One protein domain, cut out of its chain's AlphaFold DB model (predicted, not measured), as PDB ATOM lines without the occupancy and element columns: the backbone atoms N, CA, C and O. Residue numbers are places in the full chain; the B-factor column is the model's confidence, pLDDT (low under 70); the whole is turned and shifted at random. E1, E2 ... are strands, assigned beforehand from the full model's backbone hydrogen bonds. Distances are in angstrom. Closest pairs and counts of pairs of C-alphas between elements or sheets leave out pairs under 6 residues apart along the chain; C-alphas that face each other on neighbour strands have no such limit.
ATOM      1  N   ASP A 420       7.134   0.388 -46.138       83.94
ATOM      2  CA  ASP A 420       6.307   0.872 -45.023       83.94
ATOM      3  C   ASP A 420       6.429  -0.071 -43.808       83.94
ATOM      4  O   ASP A 420       6.694  -1.265 -43.955       83.94
ATOM      5  N   ASN A 421       6.189   0.457 -42.604       76.75
ATOM      6  CA  ASN A 421       6.141  -0.337 -41.372       76.75
ATOM      7  C   ASN A 421       5.150  -1.509 -41.516       76.75
ATOM      8  O   ASN A 421       3.988  -1.290 -41.863       76.75
ATOM      9  N   GLY A 422       5.601  -2.733 -41.248       77.38
ATOM     10  CA  GLY A 422       4.829  -3.962 -41.426       77.38
ATOM     11  C   GLY A 422       4.989  -4.657 -42.785       77.38
ATOM     12  O   GLY A 422       4.419  -5.730 -42.965       77.38
ATOM     13  N   GLN A 423       5.738  -4.098 -43.743       78.88
ATOM     14  CA  GLN A 423       6.011  -4.763 -45.025       78.88
ATOM     15  C   GLN A 423       7.195  -5.730 -44.930       78.88
ATOM     16  O   GLN A 423       8.201  -5.417 -44.293       78.88
ATOM     17  N   SER A 424       7.095  -6.862 -45.629       80.00
ATOM     18  CA  SER A 424       8.202  -7.789 -45.886       80.00
ATOM     19  C   SER A 424       8.612  -7.803 -47.364       80.00
ATOM     20  O   SER A 424       7.833  -7.438 -48.249       80.00
ATOM     21  N   TRP A 425       9.864  -8.172 -47.630       82.88
ATOM     22  CA  TRP A 425      10.447  -8.300 -48.964       82.88
ATOM     23  C   TRP A 425      11.645  -9.250 -48.941       82.88
ATOM     24  O   TRP A 425      12.205  -9.536 -47.889       82.88
ATOM     25  N   HIS A 426      12.076  -9.696 -50.118       77.00
ATOM     26  CA  HIS A 426      13.307 -10.463 -50.278       77.00
ATOM     27  C   HIS A 426      14.193  -9.828 -51.353       77.00
ATOM     28  O   HIS A 426      13.704  -9.336 -52.370       77.00
ATOM     29  N   ASP A 427      15.508  -9.865 -51.148       73.62
ATOM     30  CA  ASP A 427      16.507  -9.291 -52.067       73.62
ATOM     31  C   ASP A 427      17.309 -10.355 -52.841       73.62
ATOM     32  O   ASP A 427      18.312 -10.066 -53.493       73.62
ATOM     33  N   GLY A 428      16.852 -11.604 -52.760       72.44
ATOM     34  CA  GLY A 428      17.516 -12.783 -53.299       72.44
ATOM     35  C   GLY A 428      17.570 -13.868 -52.236       72.44
ATOM     36  O   GLY A 428      16.750 -14.779 -52.268       72.44
ATOM     37  N   CYS A 429      18.508 -13.743 -51.292       71.94
ATOM     38  CA  CYS A 429      18.753 -14.725 -50.225       71.94
ATOM     39  C   CYS A 429      18.506 -14.218 -48.797       71.94
ATOM     40  O   CYS A 429      18.691 -14.983 -47.847       71.94
ATOM     41  N   ARG A 430      18.079 -12.961 -48.629       78.12
ATOM     42  CA  ARG A 430      17.589 -12.445 -47.348       78.12
ATOM     43  C   ARG A 430      16.077 -12.271 -47.412       78.12
ATOM     44  O   ARG A 430      15.549 -11.847 -48.438       78.12
ATOM     45  N   ASP A 431      15.413 -12.625 -46.321       77.00
ATOM     46  CA  ASP A 431      13.994 -12.382 -46.060       77.00
ATOM     47  C   ASP A 431      13.937 -11.257 -45.018       77.00
ATOM     48  O   ASP A 431      14.504 -11.391 -43.931       77.00
ATOM     49  N   CYS A 432      13.367 -10.118 -45.394       83.12
ATOM     50  CA  CYS A 432      13.474  -8.849 -44.683       83.12
ATOM     51  C   CYS A 432      12.092  -8.301 -44.321       83.12
ATOM     52  O   CYS A 432      11.135  -8.431 -45.081       83.12
ATOM     53  N   TYR A 433      11.994  -7.656 -43.163       84.00
ATOM     54  CA  TYR A 433      10.773  -7.087 -42.603       84.00
ATOM     55  C   TYR A 433      11.044  -5.688 -42.043       84.00
ATOM     56  O   TYR A 433      12.077  -5.444 -41.422       84.00
ATOM     57  N   CYS A 434      10.121  -4.753 -42.256       85.19
ATOM     58  CA  CYS A 434      10.234  -3.394 -41.742       85.19
ATOM     59  C   CYS A 434       9.471  -3.265 -40.423       85.19
ATOM     60  O   CYS A 434       8.241  -3.316 -40.425       85.19
ATOM     61  N   HIS A 435      10.183  -3.020 -39.321       79.50
ATOM     62  CA  HIS A 435       9.575  -2.757 -38.020       79.50
ATOM     63  C   HIS A 435      10.000  -1.400 -37.456       79.50
ATOM     64  O   HIS A 435      11.175  -1.152 -37.188       79.50
ATOM     65  N   ALA A 436       9.030  -0.506 -37.262       71.19
ATOM     66  CA  ALA A 436       9.203   0.817 -36.656       71.19
ATOM     67  C   ALA A 436      10.353   1.662 -37.262       71.19
ATOM     68  O   ALA A 436      10.981   2.462 -36.570       71.19
ATOM     69  N   GLY A 437      10.623   1.510 -38.565       72.44
ATOM     70  CA  GLY A 437      11.701   2.204 -39.280       72.44
ATOM     71  C   GLY A 437      13.049   1.472 -39.311       72.44
ATOM     72  O   GLY A 437      13.998   2.015 -39.874       72.44
ATOM     73  N   ARG A 438      13.146   0.254 -38.759       71.38
ATOM     74  CA  ARG A 438      14.317  -0.631 -38.873       71.38
ATOM     75  C   ARG A 438      14.042  -1.822 -39.794       71.38
ATOM     76  O   ARG A 438      13.014  -2.485 -39.681       71.38
ATOM     77  N   GLU A 439      14.978  -2.072 -40.705       80.12
ATOM     78  CA  GLU A 439      15.043  -3.277 -41.538       80.12
ATOM     79  C   GLU A 439      15.550  -4.449 -40.680       80.12
ATOM     80  O   GLU A 439      16.641  -4.384 -40.118       80.12
ATOM     81  N   MET A 440      14.747  -5.506 -40.565       73.38
ATOM     82  CA  MET A 440      15.060  -6.749 -39.858       73.38
ATOM     83  C   MET A 440      15.171  -7.871 -40.894       73.38
ATOM     84  O   MET A 440      14.158  -8.247 -41.478       73.38
ATOM     85  N   CYS A 441      16.370  -8.400 -41.145       76.62
ATOM     86  CA  CYS A 441      16.595  -9.424 -42.174       76.62
ATOM     87  C   CYS A 441      17.151 -10.731 -41.596       76.62
ATOM     88  O   CYS A 441      18.136 -10.717 -40.861       76.62
ATOM     89  N   GLY A 442      16.585 -11.861 -42.019       70.00
ATOM     90  CA  GLY A 442      17.142 -13.201 -41.828       70.00
ATOM     91  C   GLY A 442      17.697 -13.777 -43.133       70.00
ATOM     92  O   GLY A 442      17.256 -13.415 -44.223       70.00
ATOM     93  N   LEU A 443      18.659 -14.700 -43.043       62.72
ATOM     94  CA  LEU A 443      19.054 -15.526 -44.191       62.72
ATOM     95  C   LEU A 443      17.981 -16.591 -44.450       62.72
ATOM     96  O   LEU A 443      17.477 -17.207 -43.512       62.72
ATOM     97  N   ILE A 444      17.651 -16.830 -45.720       70.94
ATOM     98  CA  ILE A 444      16.685 -17.868 -46.099       70.94
ATOM     99  C   ILE A 444      17.292 -19.251 -45.820       70.94
ATOM    100  O   ILE A 444      18.175 -19.717 -46.540       70.94
ATOM    101  N   SER A 445      16.796 -19.923 -44.781       60.06
ATOM    102  CA  SER A 445      17.148 -21.312 -44.467       60.06
ATOM    103  C   SER A 445      16.483 -22.268 -45.456       60.06
ATOM    104  O   SER A 445      15.272 -22.480 -45.410       60.06
ATOM    105  N   CYS A 446      17.276 -22.853 -46.349       65.00
ATOM    106  CA  CYS A 446      16.782 -23.780 -47.362       65.00
ATOM    107  C   CYS A 446      16.699 -25.224 -46.833       65.00
ATOM    108  O   CYS A 446      17.679 -25.707 -46.260       65.00
ATOM    109  N   PRO A 447      15.587 -25.949 -47.062       69.00
ATOM    110  CA  PRO A 447      15.549 -27.392 -46.844       69.00
ATOM    111  C   PRO A 447      16.496 -28.097 -47.826       69.00
ATOM    112  O   PRO A 447      16.689 -27.634 -48.952       69.00
ATOM    113  N   VAL A 448      17.074 -29.228 -47.413       62.12
ATOM    114  CA  VAL A 448      17.940 -30.036 -48.285       62.12
ATOM    115  C   VAL A 448      17.079 -30.658 -49.397       62.12
ATOM    116  O   VAL A 448      16.156 -31.412 -49.083       62.12
ATOM    117  N   VAL A 481       4.518 -22.369 -34.040       74.38
ATOM    118  CA  VAL A 481       5.322 -22.488 -32.819       74.38
ATOM    119  C   VAL A 481       6.799 -22.585 -33.193       74.38
ATOM    120  O   VAL A 481       7.173 -23.334 -34.095       74.38
ATOM    121  N   CYS A 482       7.645 -21.847 -32.483       79.81
ATOM    122  CA  CYS A 482       9.093 -21.862 -32.639       79.81
ATOM    123  C   CYS A 482       9.754 -22.606 -31.475       79.81
ATOM    124  O   CYS A 482       9.385 -22.407 -30.319       79.81
ATOM    125  N   LEU A 483      10.764 -23.428 -31.769       80.62
ATOM    126  CA  LEU A 483      11.574 -24.114 -30.761       80.62
ATOM    127  C   LEU A 483      12.857 -23.316 -30.496       80.62
ATOM    128  O   LEU A 483      13.676 -23.135 -31.400       80.62
ATOM    129  N   ALA A 484      13.044 -22.840 -29.267       75.75
ATOM    130  CA  ALA A 484      14.267 -22.158 -28.859       75.75
ATOM    131  C   ALA A 484      15.424 -23.152 -28.622       75.75
ATOM    132  O   ALA A 484      15.180 -24.320 -28.314       75.75
ATOM    133  N   PRO A 485      16.699 -22.704 -28.661       68.62
ATOM    134  CA  PRO A 485      17.856 -23.580 -28.430       68.62
ATOM    135  C   PRO A 485      17.888 -24.287 -27.063       68.62
ATOM    136  O   PRO A 485      18.585 -25.286 -26.918       68.62
ATOM    137  N   GLY A 486      17.136 -23.792 -26.070       70.38
ATOM    138  CA  GLY A 486      16.958 -24.435 -24.762       70.38
ATOM    139  C   GLY A 486      15.908 -25.557 -24.721       70.38
ATOM    140  O   GLY A 486      15.729 -26.168 -23.673       70.38
ATOM    141  N   GLY A 487      15.207 -25.833 -25.828       73.12
ATOM    142  CA  GLY A 487      14.124 -26.825 -25.896       73.12
ATOM    143  C   GLY A 487      12.735 -26.297 -25.509       73.12
ATOM    144  O   GLY A 487      11.781 -27.073 -25.463       73.12
ATOM    145  N   GLU A 488      12.611 -24.997 -25.242       81.50
ATOM    146  CA  GLU A 488      11.346 -24.324 -24.925       81.50
ATOM    147  C   GLU A 488      10.585 -23.914 -26.195       81.50
ATOM    148  O   GLU A 488      11.188 -23.597 -27.225       81.50
ATOM    149  N   TYR A 489       9.253 -23.921 -26.117       82.69
ATOM    150  CA  TYR A 489       8.349 -23.622 -27.230       82.69
ATOM    151  C   TYR A 489       7.741 -22.228 -27.065       82.69
ATOM    152  O   TYR A 489       7.179 -21.935 -26.014       82.69
ATOM    153  N   PHE A 490       7.797 -21.421 -28.123       82.50
ATOM    154  CA  PHE A 490       7.276 -20.052 -28.168       82.50
ATOM    155  C   PHE A 490       6.234 -19.906 -29.277       82.50
ATOM    156  O   PHE A 490       6.418 -20.453 -30.367       82.50
ATOM    157  N   VAL A 491       5.146 -19.180 -29.025       86.12
ATOM    158  CA  VAL A 491       4.089 -18.930 -30.021       86.12
ATOM    159  C   VAL A 491       4.341 -17.652 -30.824       86.12
ATOM    160  O   VAL A 491       5.131 -16.793 -30.439       86.12
ATOM    161  N   GLU A 492       3.649 -17.524 -31.956       80.44
ATOM    162  CA  GLU A 492       3.671 -16.354 -32.841       80.44
ATOM    163  C   GLU A 492       3.656 -15.008 -32.084       80.44
ATOM    164  O   GLU A 492       2.677 -14.659 -31.421       80.44
ATOM    165  N   GLY A 493       4.731 -14.229 -32.226       77.50
ATOM    166  CA  GLY A 493       4.905 -12.912 -31.612       77.50
ATOM    167  C   GLY A 493       5.548 -12.901 -30.220       77.50
ATOM    168  O   GLY A 493       5.857 -11.816 -29.728       77.50
ATOM    169  N   GLU A 494       5.787 -14.051 -29.581       82.75
ATOM    170  CA  GLU A 494       6.517 -14.097 -28.307       82.75
ATOM    171  C   GLU A 494       8.005 -13.789 -28.485       82.75
ATOM    172  O   GLU A 494       8.631 -14.199 -29.469       82.75
ATOM    173  N   THR A 495       8.569 -13.089 -27.497       84.69
ATOM    174  CA  THR A 495       9.985 -12.726 -27.436       84.69
ATOM    175  C   THR A 495      10.662 -13.282 -26.188       84.69
ATOM    176  O   THR A 495      10.071 -13.331 -25.109       84.69
ATOM    177  N   TRP A 496      11.918 -13.701 -26.328       86.56
ATOM    178  CA  TRP A 496      12.732 -14.232 -25.234       86.56
ATOM    179  C   TRP A 496      14.201 -13.865 -25.412       86.56
ATOM    180  O   TRP A 496      14.672 -13.637 -26.525       86.56
ATOM    181  N   ASN A 497      14.947 -13.843 -24.311       79.88
ATOM    182  CA  ASN A 497      16.379 -13.571 -24.328       79.88
ATOM    183  C   ASN A 497      17.141 -14.894 -24.153       79.88
ATOM    184  O   ASN A 497      16.927 -15.597 -23.169       79.88
ATOM    185  N   ILE A 498      18.024 -15.233 -25.096       80.19
ATOM    186  CA  ILE A 498      18.907 -16.414 -24.995       80.19
ATOM    187  C   ILE A 498      20.053 -16.136 -24.015       80.19
ATOM    188  O   ILE A 498      20.471 -17.010 -23.256       80.19
ATOM    189  N   ASP A 499      20.544 -14.901 -24.019       75.50
ATOM    190  CA  ASP A 499      21.514 -14.371 -23.071       75.50
ATOM    191  C   ASP A 499      21.244 -12.867 -22.859       75.50
ATOM    192  O   ASP A 499      20.290 -12.306 -23.393       75.50
ATOM    193  N   SER A 500      22.082 -12.185 -22.077       74.75
ATOM    194  CA  SER A 500      21.949 -10.742 -21.802       74.75
ATOM    195  C   SER A 500      22.116  -9.810 -23.017       74.75
ATOM    196  O   SER A 500      21.986  -8.605 -22.851       74.75
ATOM    197  N   CYS A 501      22.503 -10.337 -24.179       73.44
ATOM    198  CA  CYS A 501      22.797  -9.601 -25.408       73.44
ATOM    199  C   CYS A 501      21.910 -10.026 -26.589       73.44
ATOM    200  O   CYS A 501      21.803  -9.277 -27.553       73.44
ATOM    201  N   THR A 502      21.314 -11.220 -26.551       78.81
ATOM    202  CA  THR A 502      20.600 -11.823 -27.683       78.81
ATOM    203  C   THR A 502      19.121 -11.997 -27.368       78.81
ATOM    204  O   THR A 502      18.750 -12.864 -26.572       78.81
ATOM    205  N   GLN A 503      18.278 -11.208 -28.034       86.31
ATOM    206  CA  GLN A 503      16.821 -11.300 -27.978       86.31
ATOM    207  C   GLN A 503      16.283 -11.946 -29.255       86.31
ATOM    208  O   GLN A 503      16.713 -11.619 -30.357       86.31
ATOM    209  N   CYS A 504      15.324 -12.852 -29.112       85.50
ATOM    210  CA  CYS A 504      14.696 -13.579 -30.203       85.50
ATOM    211  C   CYS A 504      13.177 -13.418 -30.175       85.50
ATOM    212  O   CYS A 504      12.595 -13.186 -29.121       85.50
ATOM    213  N   THR A 505      12.551 -13.546 -31.344       85.38
ATOM    214  CA  THR A 505      11.103 -13.470 -31.572       85.38
ATOM    215  C   THR A 505      10.654 -14.676 -32.391       85.38
ATOM    216  O   THR A 505      11.333 -15.051 -33.350       85.38
ATOM    217  N   CYS A 506       9.501 -15.261 -32.071       85.19
ATOM    218  CA  CYS A 506       8.878 -16.265 -32.930       85.19
ATOM    219  C   CYS A 506       8.021 -15.592 -34.010       85.19
ATOM    220  O   CYS A 506       7.078 -14.875 -33.682       85.19
ATOM    221  N   HIS A 507       8.317 -15.833 -35.290       82.25
ATOM    222  CA  HIS A 507       7.486 -15.347 -36.394       82.25
ATOM    223  C   HIS A 507       7.335 -16.393 -37.503       82.25
ATOM    224  O   HIS A 507       8.315 -16.850 -38.095       82.25
ATOM    225  N   SER A 508       6.092 -16.776 -37.796       73.38
ATOM    226  CA  SER A 508       5.708 -17.793 -38.782       73.38
ATOM    227  C   SER A 508       6.489 -19.112 -38.643       73.38
ATOM    228  O   SER A 508       6.926 -19.701 -39.629       73.38
ATOM    229  N   GLY A 509       6.709 -19.557 -37.400       70.50
ATOM    230  CA  GLY A 509       7.407 -20.805 -37.065       70.50
ATOM    231  C   GLY A 509       8.933 -20.716 -37.167       70.50
ATOM    232  O   GLY A 509       9.621 -21.730 -37.069       70.50
ATOM    233  N   ARG A 510       9.481 -19.511 -37.369       71.25
ATOM    234  CA  ARG A 510      10.921 -19.243 -37.446       71.25
ATOM    235  C   ARG A 510      11.367 -18.387 -36.261       71.25
ATOM    236  O   ARG A 510      10.739 -17.383 -35.933       71.25
ATOM    237  N   VAL A 511      12.477 -18.783 -35.641       81.00
ATOM    238  CA  VAL A 511      13.163 -17.998 -34.606       81.00
ATOM    239  C   VAL A 511      13.956 -16.879 -35.287       81.00
ATOM    240  O   VAL A 511      14.874 -17.157 -36.057       81.00
ATOM    241  N   LEU A 512      13.618 -15.621 -35.003       79.25
ATOM    242  CA  LEU A 512      14.320 -14.431 -35.493       79.25
ATOM    243  C   LEU A 512      15.051 -13.763 -34.325       79.25
ATOM    244  O   LEU A 512      14.391 -13.295 -33.405       79.25
ATOM    245  N   CYS A 513      16.386 -13.710 -34.349       80.56
ATOM    246  CA  CYS A 513      17.195 -13.155 -33.254       80.56
ATOM    247  C   CYS A 513      17.973 -11.897 -33.657       80.56
ATOM    248  O   CYS A 513      18.517 -11.822 -34.758       80.56
ATOM    249  N   GLU A 514      18.093 -10.961 -32.718       68.69
ATOM    250  CA  GLU A 514      18.977  -9.797 -32.746       68.69
ATOM    251  C   GLU A 514      19.983  -9.916 -31.588       68.69
ATOM    252  O   GLU A 514      19.599 -10.182 -30.448       68.69
ATOM    253  N   THR A 515      21.275  -9.736 -31.877       75.81
ATOM    254  CA  THR A 515      22.354  -9.743 -30.876       75.81
ATOM    255  C   THR A 515      22.990  -8.359 -30.790       75.81
ATOM    256  O   THR A 515      23.530  -7.858 -31.778       75.81
ATOM    257  N   GLU A 516      22.984  -7.761 -29.600       75.06
ATOM    258  CA  GLU A 516      23.681  -6.510 -29.309       75.06
ATOM    259  C   GLU A 516      25.203  -6.683 -29.454       75.06
ATOM    260  O   GLU A 516      25.843  -7.470 -28.754       75.06
ATOM    261  N   VAL A 517      25.809  -5.921 -30.370       70.19
ATOM    262  CA  VAL A 517      27.259  -5.939 -30.609       70.19
ATOM    263  C   VAL A 517      27.930  -4.829 -29.803       70.19
ATOM    264  O   VAL A 517      27.754  -3.643 -30.083       70.19
ATOM    265  N   CYS A 518      28.740  -5.208 -28.815       59.00
ATOM    266  CA  CYS A 518      29.359  -4.237 -27.917       59.00
ATOM    267  C   CYS A 518      30.498  -3.417 -28.552       59.00
ATOM    268  O   CYS A 518      31.318  -3.958 -29.302       59.00
TER     269      CYS A 518
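This is residues 420 to 448 and 481 to 518 of the 807 residues of an uncharacterized protein of Danionella translucida (UniProt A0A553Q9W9). Two small lobes stand side by side, each built on a three-stranded antiparallel meander, E1 E2 E3 in one and E6 E7 E8 in the other, with edge strands E3 and E8 coming near each other at one place. The second lobe also holds the short hairpin E4 and E5, which packs near the turn between E7 and E8. The printed part has 67 residues, with no named helix and eight named strands, E1 to E8 in order along the chain; the class is all strand. It is only just compact, close to loose, with a radius of gyration of the C-alphas of 12.6 A, and it spans 34 by 31 by 22 A.

E6, residues 495 to 497, E7, residues 502 to 507, and E8, residues 510 to 515, form a meander, each strand the antiparallel neighbour of the one before. E7 is the inner strand. The hairpin E7 and E8 has N 505 and O 512 within hydrogen-bond range at 2.8 A. In the hairpin E6 and E7, N 504 and O 496 are 2.8 A apart. E4, residues 481 to 483, and E5, residues 489 to 491, are a hairpin at 148 degrees between directions, with N 482 and O 490 at 2.8 A. The closest C-alphas of E4 and E7 are those of Cys 482 and Cys 506, 5.6 A apart; those of E4 and E8 are Cys 482 and Arg 510, 5.8 A apart. E5 and E6 meet only through their link. The other meander is E1, residues 424 to 426, E2, residues 430 to 435, and E3, residues 438 to 443. N 432 and O 425 join E1 and E2 within hydrogen-bond range at 2.8 A, and N 433 and O 440 do so for E2 and E3 at 2.8 A. The closest C-alphas of E3 and E8 are those of Gly 442 and Leu 512, 7.0 A apart. E1 and E8 are apart, and so are E3 and E4.

E7 is 16.1 A long from first to last C-alpha and E8 is 16.3 A; E6 is 7.2 A. E8 ends at C-alpha 515, (22.354, -9.743, -30.876). E4 begins at C-alpha 481, (5.322, -22.488, -32.819), and is 6.8 A long; E5 is 6.9 A. E1 begins at C-alpha 424, (8.202, -7.789, -45.886), and is 7.2 A long, E2 15.7 A and E3 16.5 A.

The two C-alphas farthest apart are those of Val 448 and Cys 518, 34.8 A. Residues 449 to 480 are cut out, and C-alphas 448 and 481 are 21.3 A apart across the cut. Of the links that are printed whole, each is tight. The mean pLDDT of the printed part is 76.5; residues 443, 445 to 448, 485, 514 and 518 are under 70.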